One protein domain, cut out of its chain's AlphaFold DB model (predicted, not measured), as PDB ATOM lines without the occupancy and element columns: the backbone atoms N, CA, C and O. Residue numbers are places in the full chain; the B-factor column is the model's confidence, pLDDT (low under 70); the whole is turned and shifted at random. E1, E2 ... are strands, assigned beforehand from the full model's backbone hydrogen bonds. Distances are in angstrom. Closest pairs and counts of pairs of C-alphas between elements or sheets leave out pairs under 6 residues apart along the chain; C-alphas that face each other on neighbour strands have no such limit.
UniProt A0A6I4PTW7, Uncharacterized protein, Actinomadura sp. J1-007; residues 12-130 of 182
ATOM      1  N   TRP A  12     -16.258 -20.696  28.378       56.31
ATOM      2  CA  TRP A  12     -15.930 -19.789  29.474       56.31
ATOM      3  C   TRP A  12     -14.857 -20.434  30.341       56.31
ATOM      4  O   TRP A  12     -15.031 -21.551  30.818       56.31
ATOM      5  N   VAL A  13     -13.748 -19.728  30.544       60.75
ATOM      6  CA  VAL A  13     -12.684 -20.147  31.458       60.75
ATOM      7  C   VAL A  13     -12.627 -19.167  32.611       60.75
ATOM      8  O   VAL A  13     -12.630 -17.949  32.434       60.75
ATOM      9  N   PHE A  14     -12.576 -19.715  33.810       59.38
ATOM     10  CA  PHE A  14     -12.563 -18.980  35.058       59.38
ATOM     11  C   PHE A  14     -11.247 -19.340  35.767       59.38
ATOM     12  O   PHE A  14     -10.837 -20.501  35.745       59.38
ATOM     13  N   ARG A  15     -10.545 -18.356  36.339       65.25
ATOM     14  CA  ARG A  15      -9.190 -18.537  36.887       65.25
ATOM     15  C   ARG A  15      -9.186 -18.451  38.418       65.25
ATOM     16  O   ARG A  15      -9.863 -17.603  38.991       65.25
ATOM     17  N   ASP A  16      -8.366 -19.287  39.055       68.88
ATOM     18  CA  ASP A  16      -8.047 -19.247  40.488       68.88
ATOM     19  C   ASP A  16      -9.301 -19.401  41.394       68.88
ATOM     20  O   ASP A  16      -9.831 -18.441  41.967       68.88
ATOM     21  N   ILE A  17      -9.841 -20.629  41.525       63.41
ATOM     22  CA  ILE A  17     -10.973 -20.884  42.436       63.41
ATOM     23  C   ILE A  17     -10.603 -20.888  43.921       63.41
ATOM     24  O   ILE A  17      -9.730 -21.601  44.397       63.41
ATOM     25  N   THR A  18     -11.368 -20.078  44.649       72.12
ATOM     26  CA  THR A  18     -11.476 -19.997  46.102       72.12
ATOM     27  C   THR A  18     -12.960 -19.789  46.439       72.12
ATOM     28  O   THR A  18     -13.806 -19.771  45.544       72.12
ATOM     29  N   THR A  19     -13.301 -19.562  47.706       75.56
ATOM     30  CA  THR A  19     -14.677 -19.295  48.168       75.56
ATOM     31  C   THR A  19     -15.268 -17.944  47.727       75.56
ATOM     32  O   THR A  19     -16.372 -17.600  48.146       75.56
ATOM     33  N   LYS A  20     -14.561 -17.153  46.904       73.75
ATOM     34  CA  LYS A  20     -15.009 -15.834  46.426       73.75
ATOM     35  C   LYS A  20     -15.406 -15.857  44.939       73.75
ATOM     36  O   LYS A  20     -14.716 -16.503  44.144       73.75
ATOM     37  N   PRO A  21     -16.450 -15.102  44.537       64.12
ATOM     38  CA  PRO A  21     -16.772 -14.881  43.129       64.12
ATOM     39  C   PRO A  21     -15.598 -14.283  42.346       64.12
ATOM     40  O   PRO A  21     -14.918 -13.385  42.845       64.12
ATOM     41  N   VAL A  22     -15.392 -14.732  41.104       60.59
ATOM     42  CA  VAL A  22     -14.488 -14.071  40.141       60.59
ATOM     43  C   VAL A  22     -15.164 -13.965  38.776       60.59
ATOM     44  O   VAL A  22     -16.159 -14.633  38.505       60.59
ATOM     45  N   LYS A  23     -14.629 -13.104  37.909       68.44
ATOM     46  CA  LYS A  23     -15.167 -12.859  36.570       68.44
ATOM     47  C   LYS A  23     -14.685 -13.919  35.570       68.44
ATOM     48  O   LYS A  23     -13.487 -14.167  35.471       68.44
ATOM     49  N   ALA A  24     -15.613 -14.477  34.796       59.41
ATOM     50  CA  ALA A  24     -15.316 -15.388  33.694       59.41
ATOM     51  C   ALA A  24     -14.589 -14.682  32.533       59.41
ATOM     52  O   ALA A  24     -14.903 -13.534  32.200       59.41
ATOM     53  N   ALA A  25     -13.680 -15.391  31.864       60.28
ATOM     54  CA  ALA A  25     -13.118 -15.005  30.576       60.28
ATOM     55  C   ALA A  25     -13.802 -15.801  29.452       60.28
ATOM     56  O   ALA A  25     -13.776 -17.032  29.444       60.28
ATOM     57  N   LYS A  26     -14.406 -15.100  28.485       64.12
ATOM     58  CA  LYS A  26     -14.908 -15.710  27.245       64.12
ATOM     59  C   LYS A  26     -13.726 -16.050  26.342       64.12
ATOM     60  O   LYS A  26     -12.940 -15.158  26.027       64.12
ATOM     61  N   ILE A  27     -13.651 -17.291  25.869       62.41
ATOM     62  CA  ILE A  27     -12.714 -17.698  24.819       62.41
ATOM     63  C   ILE A  27     -13.530 -18.158  23.598       62.41
ATOM     64  O   ILE A  27     -14.232 -19.169  23.685       62.41
ATOM     65  N   PRO A  28     -13.502 -17.425  22.469       59.97
ATOM     66  CA  PRO A  28     -14.328 -17.742  21.305       59.97
ATOM     67  C   PRO A  28     -13.879 -19.067  20.686       59.97
ATOM     68  O   PRO A  28     -12.707 -19.205  20.349       59.97
ATOM     69  N   VAL A  29     -14.780 -20.043  20.553       61.03
ATOM     70  CA  VAL A  29     -14.535 -21.277  19.778       61.03
ATOM     71  C   VAL A  29     -14.273 -20.886  18.321       61.03
ATOM     72  O   VAL A  29     -14.917 -19.961  17.827       61.03
ATOM     73  N   THR A  30     -13.292 -21.504  17.658       58.47
ATOM     74  CA  THR A  30     -12.854 -21.067  16.320       58.47
ATOM     75  C   THR A  30     -13.217 -22.031  15.198       58.47
ATOM     76  O   THR A  30     -13.209 -21.609  14.045       58.47
ATOM     77  N   GLY A  31     -13.509 -23.299  15.513       53.03
ATOM     78  CA  GLY A  31     -13.903 -24.319  14.529       53.03
ATOM     79  C   GLY A  31     -12.815 -24.650  13.499       53.03
ATOM     80  O   GLY A  31     -13.100 -25.258  12.467       53.03
ATOM     81  N   ARG A  32     -11.570 -24.217  13.739       49.78
ATOM     82  CA  ARG A  32     -10.449 -24.392  12.812       49.78
ATOM     83  C   ARG A  32     -10.062 -25.861  12.698       49.78
ATOM     84  O   ARG A  32      -9.907 -26.537  13.708       49.78
ATOM     85  N   THR A  33      -9.776 -26.293  11.475       42.69
ATOM     86  CA  THR A  33      -8.849 -27.393  11.176       42.69
ATOM     87  C   THR A  33      -7.419 -26.844  11.045       42.69
ATOM     88  O   THR A  33      -7.220 -25.637  10.892       42.69
ATOM     89  N   GLY A  34      -6.406 -27.701  11.198       43.12
ATOM     90  CA  GLY A  34      -5.001 -27.287  11.331       43.12
ATOM     91  C   GLY A  34      -4.361 -26.718  10.056       43.12
ATOM     92  O   GLY A  34      -4.917 -26.807   8.962       43.12
ATOM     93  N   ASP A  35      -3.134 -26.193  10.191       35.53
ATOM     94  CA  ASP A  35      -2.394 -25.387   9.190       35.53
ATOM     95  C   ASP A  35      -2.243 -25.994   7.777       35.53
ATOM     96  O   ASP A  35      -1.826 -25.312   6.835       35.53
ATOM     97  N   ARG A  36      -2.569 -27.277   7.595       33.34
ATOM     98  CA  ARG A  36      -2.515 -27.974   6.302       33.34
ATOM     99  C   ARG A  36      -3.828 -27.905   5.507       33.34
ATOM    100  O   ARG A  36      -3.812 -28.178   4.304       33.34
ATOM    101  N   VAL A  37      -4.942 -27.501   6.120       35.81
ATOM    102  CA  VAL A  37      -6.260 -27.436   5.469       35.81
ATOM    103  C   VAL A  37      -6.479 -26.069   4.814       35.81
ATOM    104  O   VAL A  37      -7.024 -25.136   5.396       35.81
ATOM    105  N   ARG A  38      -6.113 -25.945   3.529       32.06
ATOM    106  CA  ARG A  38      -6.431 -24.761   2.697       32.06
ATOM    107  C   ARG A  38      -7.907 -24.699   2.253       32.06
ATOM    108  O   ARG A  38      -8.195 -24.379   1.097       32.06
ATOM    109  N   ARG A  39      -8.856 -24.942   3.164       40.41
ATOM    110  CA  ARG A  39     -10.262 -24.566   2.947       40.41
ATOM    111  C   ARG A  39     -10.397 -23.055   3.107       40.41
ATOM    112  O   ARG A  39     -10.525 -22.527   4.207       40.41
ATOM    113  N   ARG A  40     -10.356 -22.348   1.975       33.75
ATOM    114  CA  ARG A  40     -10.897 -20.984   1.906       33.75
ATOM    115  C   ARG A  40     -12.364 -21.033   2.354       33.75
ATOM    116  O   ARG A  40     -13.057 -21.981   2.009       33.75
ATOM    117  N   SER A  41     -12.797 -20.000   3.073       37.97
ATOM    118  CA  SER A  41     -14.194 -19.751   3.472       37.97
ATOM    119  C   SER A  41     -14.761 -20.469   4.709       37.97
ATOM    120  O   SER A  41     -15.925 -20.231   5.014       37.97
ATOM    121  N   VAL A  42     -13.968 -21.181   5.529       42.41
ATOM    122  CA  VAL A  42     -14.367 -21.385   6.945       42.41
ATOM    123  C   VAL A  42     -14.247 -20.040   7.671       42.41
ATOM    124  O   VAL A  42     -13.182 -19.666   8.169       42.41
ATOM    125  N   GLY A  43     -15.326 -19.258   7.650       38.31
ATOM    126  CA  GLY A  43     -15.454 -18.033   8.435       38.31
ATOM    127  C   GLY A  43     -15.656 -18.330   9.928       38.31
ATOM    128  O   GLY A  43     -15.925 -19.471  10.297       38.31
ATOM    129  N   PRO A  44     -15.559 -17.316  10.808       41.66
ATOM    130  CA  PRO A  44     -15.933 -17.468  12.211       41.66
ATOM    131  C   PRO A  44     -17.448 -17.702  12.314       41.66
ATOM    132  O   PRO A  44     -18.236 -16.758  12.274       41.66
ATOM    133  N   ALA A  45     -17.849 -18.969  12.398       41.78
ATOM    134  CA  ALA A  45     -19.248 -19.365  12.452       41.78
ATOM    135  C   ALA A  45     -19.929 -18.892  13.747       41.78
ATOM    136  O   ALA A  45     -19.338 -18.904  14.826       41.78
ATOM    137  N   ALA A  46     -21.204 -18.506  13.647       42.50
ATOM    138  CA  ALA A  46     -22.012 -18.109  14.803       42.50
ATOM    139  C   ALA A  46     -22.491 -19.306  15.656       42.50
ATOM    140  O   ALA A  46     -23.021 -19.107  16.747       42.50
ATOM    141  N   HIS A  47     -22.292 -20.531  15.162       46.19
ATOM    142  CA  HIS A  47     -22.643 -21.794  15.802       46.19
ATOM    143  C   HIS A  47     -21.376 -22.647  15.898       46.19
ATOM    144  O   HIS A  47     -20.730 -22.907  14.886       46.19
ATOM    145  N   ALA A  48     -20.999 -22.992  17.129       53.94
ATOM    146  CA  ALA A  48     -19.862 -23.849  17.443       53.94
ATOM    147  C   ALA A  48     -20.060 -24.434  18.849       53.94
ATOM    148  O   ALA A  48     -19.570 -23.892  19.849       53.94
ATOM    149  N   TRP A  49     -20.853 -25.500  18.965       63.12
ATOM    150  CA  TRP A  49     -20.971 -26.225  20.228       63.12
ATOM    151  C   TRP A  49     -19.629 -26.867  20.601       63.12
ATOM    152  O   TRP A  49     -19.115 -27.716  19.882       63.12
ATOM    153  N   ALA A  50     -19.073 -26.450  21.739       67.75
ATOM    154  CA  ALA A  50     -17.916 -27.078  22.365       67.75
ATOM    155  C   ALA A  50     -18.388 -28.076  23.427       67.75
ATOM    156  O   ALA A  50     -19.142 -27.697  24.332       67.75
ATOM    157  N   ARG A  51     -17.929 -29.323  23.334       75.06
ATOM    158  CA  ARG A  51     -18.251 -30.397  24.275       75.06
ATOM    159  C   ARG A  51     -17.014 -31.177  24.721       75.06
ATOM    160  O   ARG A  51     -15.913 -30.981  24.204       75.06
ATOM    161  N   ASP A  52     -17.252 -31.988  25.748       77.31
ATOM    162  CA  ASP A  52     -16.407 -33.077  26.238       77.31
ATOM    163  C   ASP A  52     -14.924 -32.687  26.368       77.31
ATOM    164  O   ASP A  52     -14.057 -33.250  25.709       77.31
ATOM    165  N   PRO A  53     -14.608 -31.657  27.179       84.25
ATOM    166  CA  PRO A  53     -13.252 -31.142  27.289       84.25
ATOM    167  C   PRO A  53     -12.341 -32.106  28.052       84.25
ATOM    168  O   PRO A  53     -12.679 -32.566  29.145       84.25
ATOM    169  N   VAL A  54     -11.126 -32.303  27.542       90.00
ATOM    170  CA  VAL A  54     -10.039 -32.978  28.259       90.00
ATOM    171  C   VAL A  54      -8.867 -32.019  28.463       90.00
ATOM    172  O   VAL A  54      -8.580 -31.171  27.617       90.00
ATOM    173  N   VAL A  55      -8.201 -32.119  29.615       91.44
ATOM    174  CA  VAL A  55      -7.075 -31.254  29.994       91.44
ATOM    175  C   VAL A  55      -5.852 -32.087  30.358       91.44
ATOM    176  O   VAL A  55      -5.940 -32.995  31.184       91.44
ATOM    177  N   ALA A  56      -4.714 -31.781  29.740       92.94
ATOM    178  CA  ALA A  56      -3.442 -32.467  29.961       92.94
ATOM    179  C   ALA A  56      -2.269 -31.618  29.439       92.94
ATOM    180  O   ALA A  56      -2.484 -30.698  28.659       92.94
ATOM    181  N   ASP A  57      -1.041 -31.902  29.871       95.00
ATOM    182  CA  ASP A  57       0.177 -31.260  29.350       95.00
ATOM    183  C   ASP A  57       0.617 -31.986  28.069       95.00
ATOM    184  O   ASP A  57       1.356 -32.969  28.129       95.00
ATOM    185  N   VAL A  58       0.081 -31.575  26.912       93.75
ATOM    186  CA  VAL A  58       0.326 -32.255  25.623       93.75
ATOM    187  C   VAL A  58       1.587 -31.732  24.941       93.75
ATOM    188  O   VAL A  58       2.165 -32.399  24.085       93.75
ATOM    189  N   ASN A  59       2.032 -30.532  25.318       92.94
ATOM    190  CA  ASN A  59       3.243 -29.924  24.778       92.94
ATOM    191  C   ASN A  59       4.502 -30.213  25.637       92.94
ATOM    192  O   ASN A  59       5.617 -30.218  25.106       92.94
ATOM    193  N   GLY A  60       4.336 -30.556  26.920       95.00
ATOM    194  CA  GLY A  60       5.411 -30.867  27.866       95.00
ATOM    195  C   GLY A  60       6.080 -29.630  28.471       95.00
ATOM    196  O   GLY A  60       7.307 -29.606  28.588       95.00
ATOM    197  N   ASP A  61       5.303 -28.596  28.818       95.38
ATOM    198  CA  ASP A  61       5.782 -27.349  29.445       95.38
ATOM    199  C   ASP A  61       5.363 -27.168  30.918       95.38
ATOM    200  O   ASP A  61       5.601 -26.104  31.517       95.38
ATOM    201  N   HIS A  62       4.780 -28.221  31.502       92.94
ATOM    202  CA  HIS A  62       4.224 -28.304  32.852       92.94
ATOM    203  C   HIS A  62       3.012 -27.396  33.101       92.94
ATOM    204  O   HIS A  62       2.785 -26.927  34.222       92.94
ATOM    205  N   ARG A  63       2.191 -27.168  32.069       91.00
ATOM    206  CA  ARG A  63       0.842 -26.592  32.181       91.00
ATOM    207  C   ARG A  63      -0.170 -27.501  31.502       91.00
ATOM    208  O   ARG A  63       0.118 -28.124  30.494       91.00
ATOM    209  N   SER A  64      -1.385 -27.547  32.040       91.88
ATOM    210  CA  SER A  64      -2.490 -28.215  31.355       91.88
ATOM    211  C   SER A  64      -2.940 -27.379  30.157       91.88
ATOM    212  O   SER A  64      -3.439 -26.261  30.318       91.88
ATOM    213  N   ASP A  65      -2.776 -27.944  28.970       90.56
ATOM    214  CA  ASP A  65      -3.458 -27.538  27.752       90.56
ATOM    215  C   ASP A  65      -4.935 -27.993  27.807       90.56
ATOM    216  O   ASP A  65      -5.316 -28.835  28.627       90.56
ATOM    217  N   LEU A  66      -5.783 -27.431  26.941       88.00
ATOM    218  CA  LEU A  66      -7.191 -27.816  26.786       88.00
ATOM    219  C   LEU A  66      -7.435 -28.363  25.379       88.00
ATOM    220  O   LEU A  66      -7.177 -27.661  24.402       88.00
ATOM    221  N   VAL A  67      -8.025 -29.553  25.284       87.62
ATOM    222  CA  VAL A  67      -8.671 -30.056  24.067       87.62
ATOM    223  C   VAL A  67     -10.180 -30.081  24.274       87.62
ATOM    224  O   VAL A  67     -10.667 -30.446  25.342       87.62
ATOM    225  N   LEU A  68     -10.917 -29.690  23.242       82.81
ATOM    226  CA  LEU A  68     -12.372 -29.734  23.180       82.81
ATOM    227  C   LEU A  68     -12.806 -30.238  21.801       82.81
ATOM    228  O   LEU A  68     -12.156 -29.924  20.802       82.81
ATOM    229  N   VAL A  69     -13.908 -30.985  21.737       82.12
ATOM    230  CA  VAL A  69     -14.544 -31.331  20.459       82.12
ATOM    231  C   VAL A  69     -15.557 -30.243  20.113       82.12
ATOM    232  O   VAL A  69     -16.299 -29.758  20.971       82.12
ATOM    233  N   VAL A  70     -15.497 -29.780  18.866       77.69
ATOM    234  CA  VAL A  70     -16.155 -28.570  18.373       77.69
ATOM    235  C   VAL A  70     -16.966 -28.866  17.125       77.69
ATOM    236  O   VAL A  70     -16.483 -29.488  16.181       77.69
ATOM    237  N   GLU A  71     -18.195 -28.372  17.114       76.19
ATOM    238  CA  GLU A  71     -18.985 -28.263  15.896       76.19
ATOM    239  C   GLU A  71     -18.371 -27.190  14.976       76.19
ATOM    240  O   GLU A  71     -18.130 -26.055  15.400       76.19
ATOM    241  N   THR A  72     -18.153 -27.545  13.709       68.81
ATOM    242  CA  THR A  72     -17.781 -26.639  12.618       68.81
ATOM    243  C   THR A  72     -18.799 -26.819  11.484       68.81
ATOM    244  O   THR A  72     -18.806 -27.878  10.853       68.81
ATOM    245  N   PRO A  73     -19.656 -25.829  11.176       61.50
ATOM    246  CA  PRO A  73     -20.581 -25.937  10.048       61.50
ATOM    247  C   PRO A  73     -19.850 -25.943   8.695       61.50
ATOM    248  O   PRO A  73     -18.726 -25.442   8.580       61.50
ATOM    249  N   ALA A  74     -20.500 -26.500   7.669       58.84
ATOM    250  CA  ALA A  74     -19.970 -26.603   6.310       58.84
ATOM    251  C   ALA A  74     -19.451 -25.261   5.743       58.84
ATOM    252  O   ALA A  74     -20.035 -24.194   5.944       58.84
ATOM    253  N   ALA A  75     -18.328 -25.320   5.019       51.38
ATOM    254  CA  ALA A  75     -17.561 -24.147   4.570       51.38
ATOM    255  C   ALA A  75     -18.074 -23.507   3.263       51.38
ATOM    256  O   ALA A  75     -17.570 -22.470   2.826       51.38
ATOM    257  N   ASP A  76     -19.015 -24.176   2.611       50.78
ATOM    258  CA  ASP A  76     -19.449 -24.007   1.221       50.78
ATOM    259  C   ASP A  76     -20.953 -23.718   1.091       50.78
ATOM    260  O   ASP A  76     -21.412 -23.363   0.006       50.78
ATOM    261  N   GLY A  77     -21.701 -23.771   2.198       44.50
ATOM    262  CA  GLY A  77     -23.124 -23.439   2.233       44.50
ATOM    263  C   GLY A  77     -24.058 -24.599   1.891       44.50
ATOM    264  O   GLY A  77     -25.211 -24.344   1.552       44.50
ATOM    265  N   GLU A  78     -23.608 -25.856   1.989       50.00
ATOM    266  CA  GLU A  78     -24.536 -26.991   1.979       50.00
ATOM    267  C   GLU A  78     -25.433 -26.952   3.234       50.00
ATOM    268  O   GLU A  78     -24.971 -27.069   4.371       50.00
ATOM    269  N   GLU A  79     -26.735 -26.735   3.024       44.12
ATOM    270  CA  GLU A  79     -27.733 -26.564   4.085       44.12
ATOM    271  C   GLU A  79     -28.012 -27.883   4.834       44.12
ATOM    272  O   GLU A  79     -28.982 -28.583   4.544       44.12
ATOM    273  N   GLY A  80     -27.190 -28.216   5.838       50.22
ATOM    274  CA  GLY A  80     -27.573 -29.184   6.876       50.22
ATOM    275  C   GLY A  80     -26.476 -30.049   7.501       50.22
ATOM    276  O   GLY A  80     -26.718 -30.593   8.578       50.22
ATOM    277  N   GLU A  81     -25.289 -30.186   6.899       59.19
ATOM    278  CA  GLU A  81     -24.205 -30.997   7.487       59.19
ATOM    279  C   GLU A  81     -23.228 -30.127   8.308       59.19
ATOM    280  O   GLU A  81     -22.283 -29.534   7.787       59.19
ATOM    281  N   SER A  82     -23.448 -30.062   9.627       66.19
ATOM    282  CA  SER A  82     -22.402 -29.671  10.587       66.19
ATOM    283  C   SER A  82     -21.386 -30.804  10.740       66.19
ATOM    284  O   SER A  82     -21.760 -31.950  10.996       66.19
ATOM    285  N   PHE A  83     -20.098 -30.477  10.657       71.12
ATOM    286  CA  PHE A  83     -19.001 -31.403  10.933       71.12
ATOM    287  C   PHE A  83     -18.503 -31.240  12.370       71.12
ATOM    288  O   PHE A  83     -18.718 -30.205  13.000       71.12
ATOM    289  N   TRP A  84     -17.790 -32.242  12.885       77.50
ATOM    290  CA  TRP A  84     -17.107 -32.144  14.173       77.50
ATOM    291  C   TRP A  84     -15.596 -32.263  13.982       77.50
ATOM    292  O   TRP A  84     -15.098 -33.143  13.276       77.50
ATOM    293  N   ASN A  85     -14.870 -31.365  14.637       77.62
ATOM    294  CA  ASN A  85     -13.413 -31.311  14.685       77.62
ATOM    295  C   ASN A  85     -12.961 -31.227  16.154       77.62
ATOM    296  O   ASN A  85     -13.781 -31.041  17.050       77.62
ATOM    297  N   ALA A  86     -11.669 -31.377  16.430       81.19
ATOM    298  CA  ALA A  86     -11.099 -31.145  17.755       81.19
ATOM    299  C   ALA A  86     -10.190 -29.912  17.732       81.19
ATOM    300  O   ALA A  86      -9.457 -29.673  16.770       81.19
ATOM    301  N   GLU A  87     -10.249 -29.123  18.803       81.00
ATOM    302  CA  GLU A  87      -9.507 -27.875  18.946       81.00
ATOM    303  C   GLU A  87      -8.613 -27.931  20.194       81.00
ATOM    304  O   GLU A  87      -9.106 -28.078  21.313       81.00
ATOM    305  N   LEU A  88      -7.296 -27.803  20.009       85.81
ATOM    306  CA  LEU A  88      -6.295 -27.684  21.073       85.81
ATOM    307  C   LEU A  88      -6.000 -26.207  21.357       85.81
ATOM    308  O   LEU A  88      -5.752 -25.413  20.444       85.81
ATOM    309  N   ARG A  89      -5.948 -25.855  22.642       84.62
ATOM    310  CA  ARG A  89      -5.529 -24.550  23.163       84.62
ATOM    311  C   ARG A  89      -4.443 -24.743  24.202       84.62
ATOM    312  O   ARG A  89      -4.699 -25.307  25.263       84.62
ATOM    313  N   LEU A  90      -3.249 -24.232  23.911       87.38
ATOM    314  CA  LEU A  90      -2.108 -24.402  24.804       87.38
ATOM    315  C   LEU A  90      -2.258 -23.611  26.112       87.38
ATOM    316  O   LEU A  90      -2.731 -22.469  26.109       87.38
ATOM    317  N   GLY A  91      -1.821 -24.200  27.220       88.38
ATOM    318  CA  GLY A  91      -1.745 -23.581  28.533       88.38
ATOM    319  C   GLY A  91      -0.556 -22.627  28.626       88.38
ATOM    320  O   GLY A  91       0.597 -23.010  28.462       88.38
ATOM    321  N   THR A  92      -0.802 -21.354  28.942       86.44
ATOM    322  CA  THR A  92       0.265 -20.362  29.159       86.44
ATOM    323  C   THR A  92       0.170 -19.766  30.561       86.44
ATOM    324  O   THR A  92      -0.888 -19.784  31.190       86.44
ATOM    325  N   ALA A  93       1.242 -19.133  31.049       86.88
ATOM    326  CA  ALA A  93       1.213 -18.401  32.323       86.88
ATOM    327  C   ALA A  93       0.088 -17.335  32.396       86.88
ATOM    328  O   ALA A  93      -0.430 -17.027  33.476       86.88
ATOM    329  N   LYS A  94      -0.337 -16.799  31.239       82.25
ATOM    330  CA  LYS A  94      -1.414 -15.801  31.114       82.25
ATOM    331  C   LYS A  94      -2.825 -16.415  31.071       82.25
ATOM    332  O   LYS A  94      -3.794 -15.669  31.143       82.25
ATOM    333  N   GLY A  95      -2.949 -17.742  31.009       77.88
ATOM    334  CA  GLY A  95      -4.187 -18.475  30.714       77.88
ATOM    335  C   GLY A  95      -4.065 -19.259  29.402       77.88
ATOM    336  O   GLY A  95      -2.968 -19.376  28.854       77.88
ATOM    337  N   LEU A  96      -5.174 -19.790  28.885       80.06
ATOM    338  CA  LEU A  96      -5.161 -20.488  27.596       80.06
ATOM    339  C   LEU A  96      -4.792 -19.552  26.434       80.06
ATOM    340  O   LEU A  96      -5.132 -18.367  26.418       80.06
ATOM    341  N   SER A  97      -4.118 -20.126  25.445       79.31
ATOM    342  CA  SER A  97      -3.804 -19.510  24.162       79.31
ATOM    343  C   SER A  97      -5.071 -19.065  23.419       79.31
ATOM    344  O   SER A  97      -6.026 -19.826  23.279       79.31
ATOM    345  N   GLY A  98      -5.046 -17.843  22.873       70.69
ATOM    346  CA  GLY A  98      -6.028 -17.385  21.880       70.69
ATOM    347  C   GLY A  98      -5.789 -17.958  20.475       70.69
ATOM    348  O   GLY A  98      -6.654 -17.846  19.611       70.69
ATOM    349  N   ASN A  99      -4.628 -18.582  20.246       74.44
ATOM    350  CA  ASN A  99      -4.361 -19.387  19.060       74.44
ATOM    351  C   ASN A  99      -4.808 -20.828  19.316       74.44
ATOM    352  O   ASN A  99      -4.316 -21.480  20.241       74.44
ATOM    353  N   ALA A 100      -5.717 -21.284  18.465       74.75
ATOM    354  CA  ALA A 100      -6.263 -22.628  18.405       74.75
ATOM    355  C   ALA A 100      -5.544 -23.475  17.345       74.75
ATOM    356  O   ALA A 100      -5.279 -22.967  16.251       74.75
ATOM    357  N   VAL A 101      -5.294 -24.752  17.645       78.31
ATOM    358  CA  VAL A 101      -4.766 -25.753  16.703       78.31
ATOM    359  C   VAL A 101      -5.842 -26.804  16.443       78.31
ATOM    360  O   VAL A 101      -6.309 -27.457  17.372       78.31
ATOM    361  N   GLY A 102      -6.242 -26.952  15.182       75.44
ATOM    362  CA  GLY A 102      -7.302 -27.868  14.764       75.44
ATOM    363  C   GLY A 102      -6.800 -29.233  14.302       75.44
ATOM    364  O   GLY A 102      -5.766 -29.318  13.640       75.44
ATOM    365  N   PHE A 103      -7.557 -30.287  14.585       74.94
ATOM    366  CA  PHE A 103      -7.301 -31.647  14.105       74.94
ATOM    367  C   PHE A 103      -8.606 -32.448  14.014       74.94
ATOM    368  O   PHE A 103      -9.605 -32.101  14.638       74.94
ATOM    369  N   GLY A 104      -8.602 -33.518  13.217       72.69
ATOM    370  CA  GLY A 104      -9.760 -34.396  13.024       72.69
ATOM    371  C   GLY A 104     -10.312 -34.426  11.604       72.69
ATOM    372  O   GLY A 104     -10.916 -35.429  11.253       72.69
ATOM    373  N   ASP A 105     -10.073 -33.391  10.791       73.12
ATOM    374  CA  ASP A 105     -10.456 -33.298   9.370       73.12
ATOM    375  C   ASP A 105     -11.877 -33.841   9.080       73.12
ATOM    376  O   ASP A 105     -12.080 -34.716   8.232       73.12
ATOM    377  N   ASP A 106     -12.856 -33.332   9.835       72.75
ATOM    378  CA  ASP A 106     -14.288 -33.679   9.798       72.75
ATOM    379  C   ASP A 106     -14.633 -35.160  10.077       72.75
ATOM    380  O   ASP A 106     -15.723 -35.620   9.733       72.75
ATOM    381  N   GLN A 107     -13.728 -35.943  10.679       75.25
ATOM    382  CA  GLN A 107     -13.964 -37.368  10.960       75.25
ATOM    383  C   GLN A 107     -14.757 -37.642  12.252       75.25
ATOM    384  O   GLN A 107     -15.156 -38.786  12.482       75.25
ATOM    385  N   PHE A 108     -14.965 -36.642  13.114       79.88
ATOM    386  CA  PHE A 108     -15.652 -36.815  14.400       79.88
ATOM    387  C   PHE A 108     -17.177 -36.667  14.279       79.88
ATOM    388  O   PHE A 108     -17.709 -36.275  13.240       79.88
ATOM    389  N   SER A 109     -17.891 -36.992  15.355       77.50
ATOM    390  CA  SER A 109     -19.352 -36.949  15.430       77.50
ATOM    391  C   SER A 109     -19.840 -36.413  16.775       77.50
ATOM    392  O   SER A 109     -19.067 -36.253  17.717       77.50
ATOM    393  N   ASP A 110     -21.155 -36.236  16.904       73.38
ATOM    394  CA  ASP A 110     -21.784 -36.222  18.226       73.38
ATOM    395  C   ASP A 110     -21.417 -37.528  18.970       73.38
ATOM    396  O   ASP A 110     -21.371 -38.607  18.360       73.38
ATOM    397  N   GLY A 111     -21.057 -37.427  20.251       74.25
ATOM    398  CA  GLY A 111     -20.477 -38.531  21.032       74.25
ATOM    399  C   GLY A 111     -19.013 -38.901  20.716       74.25
ATOM    400  O   GLY A 111     -18.579 -40.002  21.065       74.25
ATOM    401  N   SER A 112     -18.240 -38.033  20.053       83.56
ATOM    402  CA  SER A 112     -16.780 -38.180  19.926       83.56
ATOM    403  C   SER A 112     -16.042 -37.731  21.196       83.56
ATOM    404  O   SER A 112     -15.434 -36.665  21.221       83.56
ATOM    405  N   ASP A 113     -16.045 -38.560  22.240       86.25
ATOM    406  CA  ASP A 113     -15.300 -38.278  23.476       86.25
ATOM    407  C   ASP A 113     -13.768 -38.240  23.226       86.25
ATOM    408  O   ASP A 113     -13.211 -39.205  22.673       86.25
ATOM    409  N   PRO A 114     -13.047 -37.184  23.656       88.12
ATOM    410  CA  PRO A 114     -11.592 -37.171  23.702       88.12
ATOM    411  C   PRO A 114     -11.056 -37.697  25.046       88.12
ATOM    412  O   PRO A 114     -11.596 -37.449  26.123       88.12
ATOM    413  N   LEU A 115      -9.925 -38.390  24.982       92.06
ATOM    414  CA  LEU A 115      -9.138 -38.883  26.108       92.06
ATOM    415  C   LEU A 115      -7.713 -38.337  25.991       92.06
ATOM    416  O   LEU A 115      -7.222 -38.116  24.883       92.06
ATOM    417  N   ALA A 116      -7.032 -38.158  27.121       93.81
ATOM    418  CA  ALA A 116      -5.639 -37.722  27.147       93.81
ATOM    419  C   ALA A 116      -4.830 -38.452  28.223       93.81
ATOM    420  O   ALA A 116      -5.364 -38.839  29.266       93.81
ATOM    421  N   GLY A 117      -3.536 -38.617  27.965       94.38
ATOM    422  CA  GLY A 117      -2.574 -39.257  28.858       94.38
ATOM    423  C   GLY A 117      -1.322 -39.673  28.093       94.38
ATOM    424  O   GLY A 117      -1.366 -39.809  26.878       94.38
ATOM    425  N   ASP A 118      -0.203 -39.858  28.788       96.50
ATOM    426  CA  ASP A 118       1.029 -40.358  28.167       96.50
ATOM    427  C   ASP A 118       0.852 -41.841  27.785       96.50
ATOM    428  O   ASP A 118       0.715 -42.703  28.660       96.50
ATOM    429  N   VAL A 119       0.778 -42.133  26.482       96.50
ATOM    430  CA  VAL A 119       0.597 -43.491  25.938       96.50
ATOM    431  C   VAL A 119       1.936 -44.090  25.504       96.50
ATOM    432  O   VAL A 119       2.077 -45.316  25.456       96.50
ATOM    433  N   ASN A 120       2.918 -43.245  25.185       94.06
ATOM    434  CA  ASN A 120       4.177 -43.643  24.560       94.06
ATOM    435  C   ASN A 120       5.380 -43.670  25.535       94.06
ATOM    436  O   ASN A 120       6.321 -44.437  25.319       94.06
ATOM    437  N   GLY A 121       5.311 -42.915  26.633       95.62
ATOM    438  CA  GLY A 121       6.294 -42.846  27.714       95.62
ATOM    439  C   GLY A 121       7.296 -41.684  27.633       95.62
ATOM    440  O   GLY A 121       8.323 -41.763  28.312       95.62
ATOM    441  N   ASP A 122       7.069 -40.646  26.814       95.12
ATOM    442  CA  ASP A 122       7.986 -39.492  26.692       95.12
ATOM    443  C   ASP A 122       7.765 -38.376  27.731       95.12
ATOM    444  O   ASP A 122       8.559 -37.432  27.793       95.12
ATOM    445  N   GLY A 123       6.732 -38.486  28.571       91.94
ATOM    446  CA  GLY A 123       6.380 -37.489  29.580       91.94
ATOM    447  C   GLY A 123       5.455 -36.372  29.090       91.94
ATOM    448  O   GLY A 123       5.257 -35.406  29.830       91.94
ATOM    449  N   ARG A 124       4.881 -36.483  27.885       94.94
ATOM    450  CA  ARG A 124       3.797 -35.619  27.382       94.94
ATOM    451  C   ARG A 124       2.504 -36.413  27.293       94.94
ATOM    452  O   ARG A 124       2.512 -37.627  27.130       94.94
ATOM    453  N   ALA A 125       1.371 -35.731  27.379       95.81
ATOM    454  CA  ALA A 125       0.087 -36.367  27.143       95.81
ATOM    455  C   ALA A 125      -0.214 -36.488  25.643       95.81
ATOM    456  O   ALA A 125      -0.412 -35.485  24.956       95.81
ATOM    457  N   ASP A 126      -0.344 -37.722  25.162       93.12
ATOM    458  CA  ASP A 126      -1.031 -38.009  23.909       93.12
ATOM    459  C   ASP A 126      -2.529 -37.667  24.042       93.12
ATOM    460  O   ASP A 126      -3.096 -37.659  25.141       93.12
ATOM    461  N   VAL A 127      -3.191 -37.414  22.909       90.88
ATOM    462  CA  VAL A 127      -4.641 -37.169  22.830       90.88
ATOM    463  C   VAL A 127      -5.263 -38.133  21.827       90.88
ATOM    464  O   VAL A 127      -4.833 -38.220  20.678       90.88
ATOM    465  N   ILE A 128      -6.303 -38.843  22.259       89.69
ATOM    466  CA  ILE A 128      -7.047 -39.825  21.468       89.69
ATOM    467  C   ILE A 128      -8.500 -39.368  21.403       89.69
ATOM    468  O   ILE A 128      -9.117 -39.167  22.442       89.69
ATOM    469  N   VAL A 129      -9.074 -39.250  20.206       87.38
ATOM    470  CA  VAL A 129     -10.492 -38.896  20.025       87.38
ATOM    471  C   VAL A 129     -11.210 -40.042  19.322       87.38
ATOM    472  O   VAL A 129     -10.763 -40.511  18.271       87.38
ATOM    473  N   GLY A 130     -12.309 -40.523  19.905       83.81
ATOM    474  CA  GLY A 130     -13.123 -41.572  19.293       83.81
ATOM    475  C   GLY A 130     -13.872 -41.047  18.067       83.81
ATOM    476  O   GLY A 130     -14.569 -40.046  18.162       83.81
TER     477      GLY A 130
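Overview. This is residues 12 to 130 of the 182 residues of an uncharacterized protein of Actinomadura sp. J1-007 (UniProt A0A6I4PTW7). A strongly twisted wall of four strands, E2 to E5, has a small two-stranded hairpin, E6 and E7, over part of one face, so that the two sheets form a lopsided sandwich. Before it, a loop closed by a short pairing at E1 reaches out from the body, and its residues 16 to 21 stick out free. The printed part has 119 residues with no named helix and seven named strands, E1 to E7 in chain order; the larger sheet has the order E2 - E3 - E4 - E5 and is antiparallel, as is the pair E6 - E7. The class is all strand, though under half of the residues, 52 of 119, are in named elements. The whole is compact, with a radius of gyration of the C-alphas of 15.2 A and spans of 46 by 39 by 25 A.

Along the chain. After residues 12 to 24, E1 takes residues 25 to 27, beginning at C-alpha 25 (-13.118, -15.005, 30.576). E2, residues 50 to 56, is 17.2 A long and begins at C-alpha 50 (-17.916, -27.078, 22.365). E3, residues 65 to 73, spans 24.7 A, and E4, residues 82 to 92, spans 30.7 A. E5, residues 95 to 108, spans 27.1 A and bends by 87 degrees at residue 105. E6 is residues 114 to 117, and E7, residues 126 to 129, ends at C-alpha 129 (-10.492, -38.896, 20.025).

Arrangement. E2, E3, E4 and E5 form a meander, each strand the antiparallel neighbour of the one before, with E2 and E5 as edge strands. In the hairpin of E2 and E3, N 54 and O 67 are within hydrogen-bond range at 2.9 A. In the hairpin of E3 and E4, N 70 and O 85 are 2.8 A apart. In the hairpin of E4 and E5, N 88 and O 101 are 2.8 A apart. The sheet of E6 and E7, a hairpin with N 115 and O 128 at 2.8 A, is face to face with the larger sheet in a sandwich, their best planes 12 degrees apart. The closest C-alphas of E2 and E6 are those of Val 54 and Leu 115, 6.3 A apart. E1 pairs with no named strand, but residues 25 to 26 pair with residues 12 to 13, antiparallel. E1 is apart from E3 and E4.

Size, cuts and confidence. The two C-alphas farthest apart are those of Thr 19 and Glu 78, at 47.9 A. The printed part has no cut. The link from E1 to E2, with 22 residues, is long. The mean pLDDT of the printed part is 71.9; residues 12 to 17, 21 to 50 and 72 to 82 are under 70.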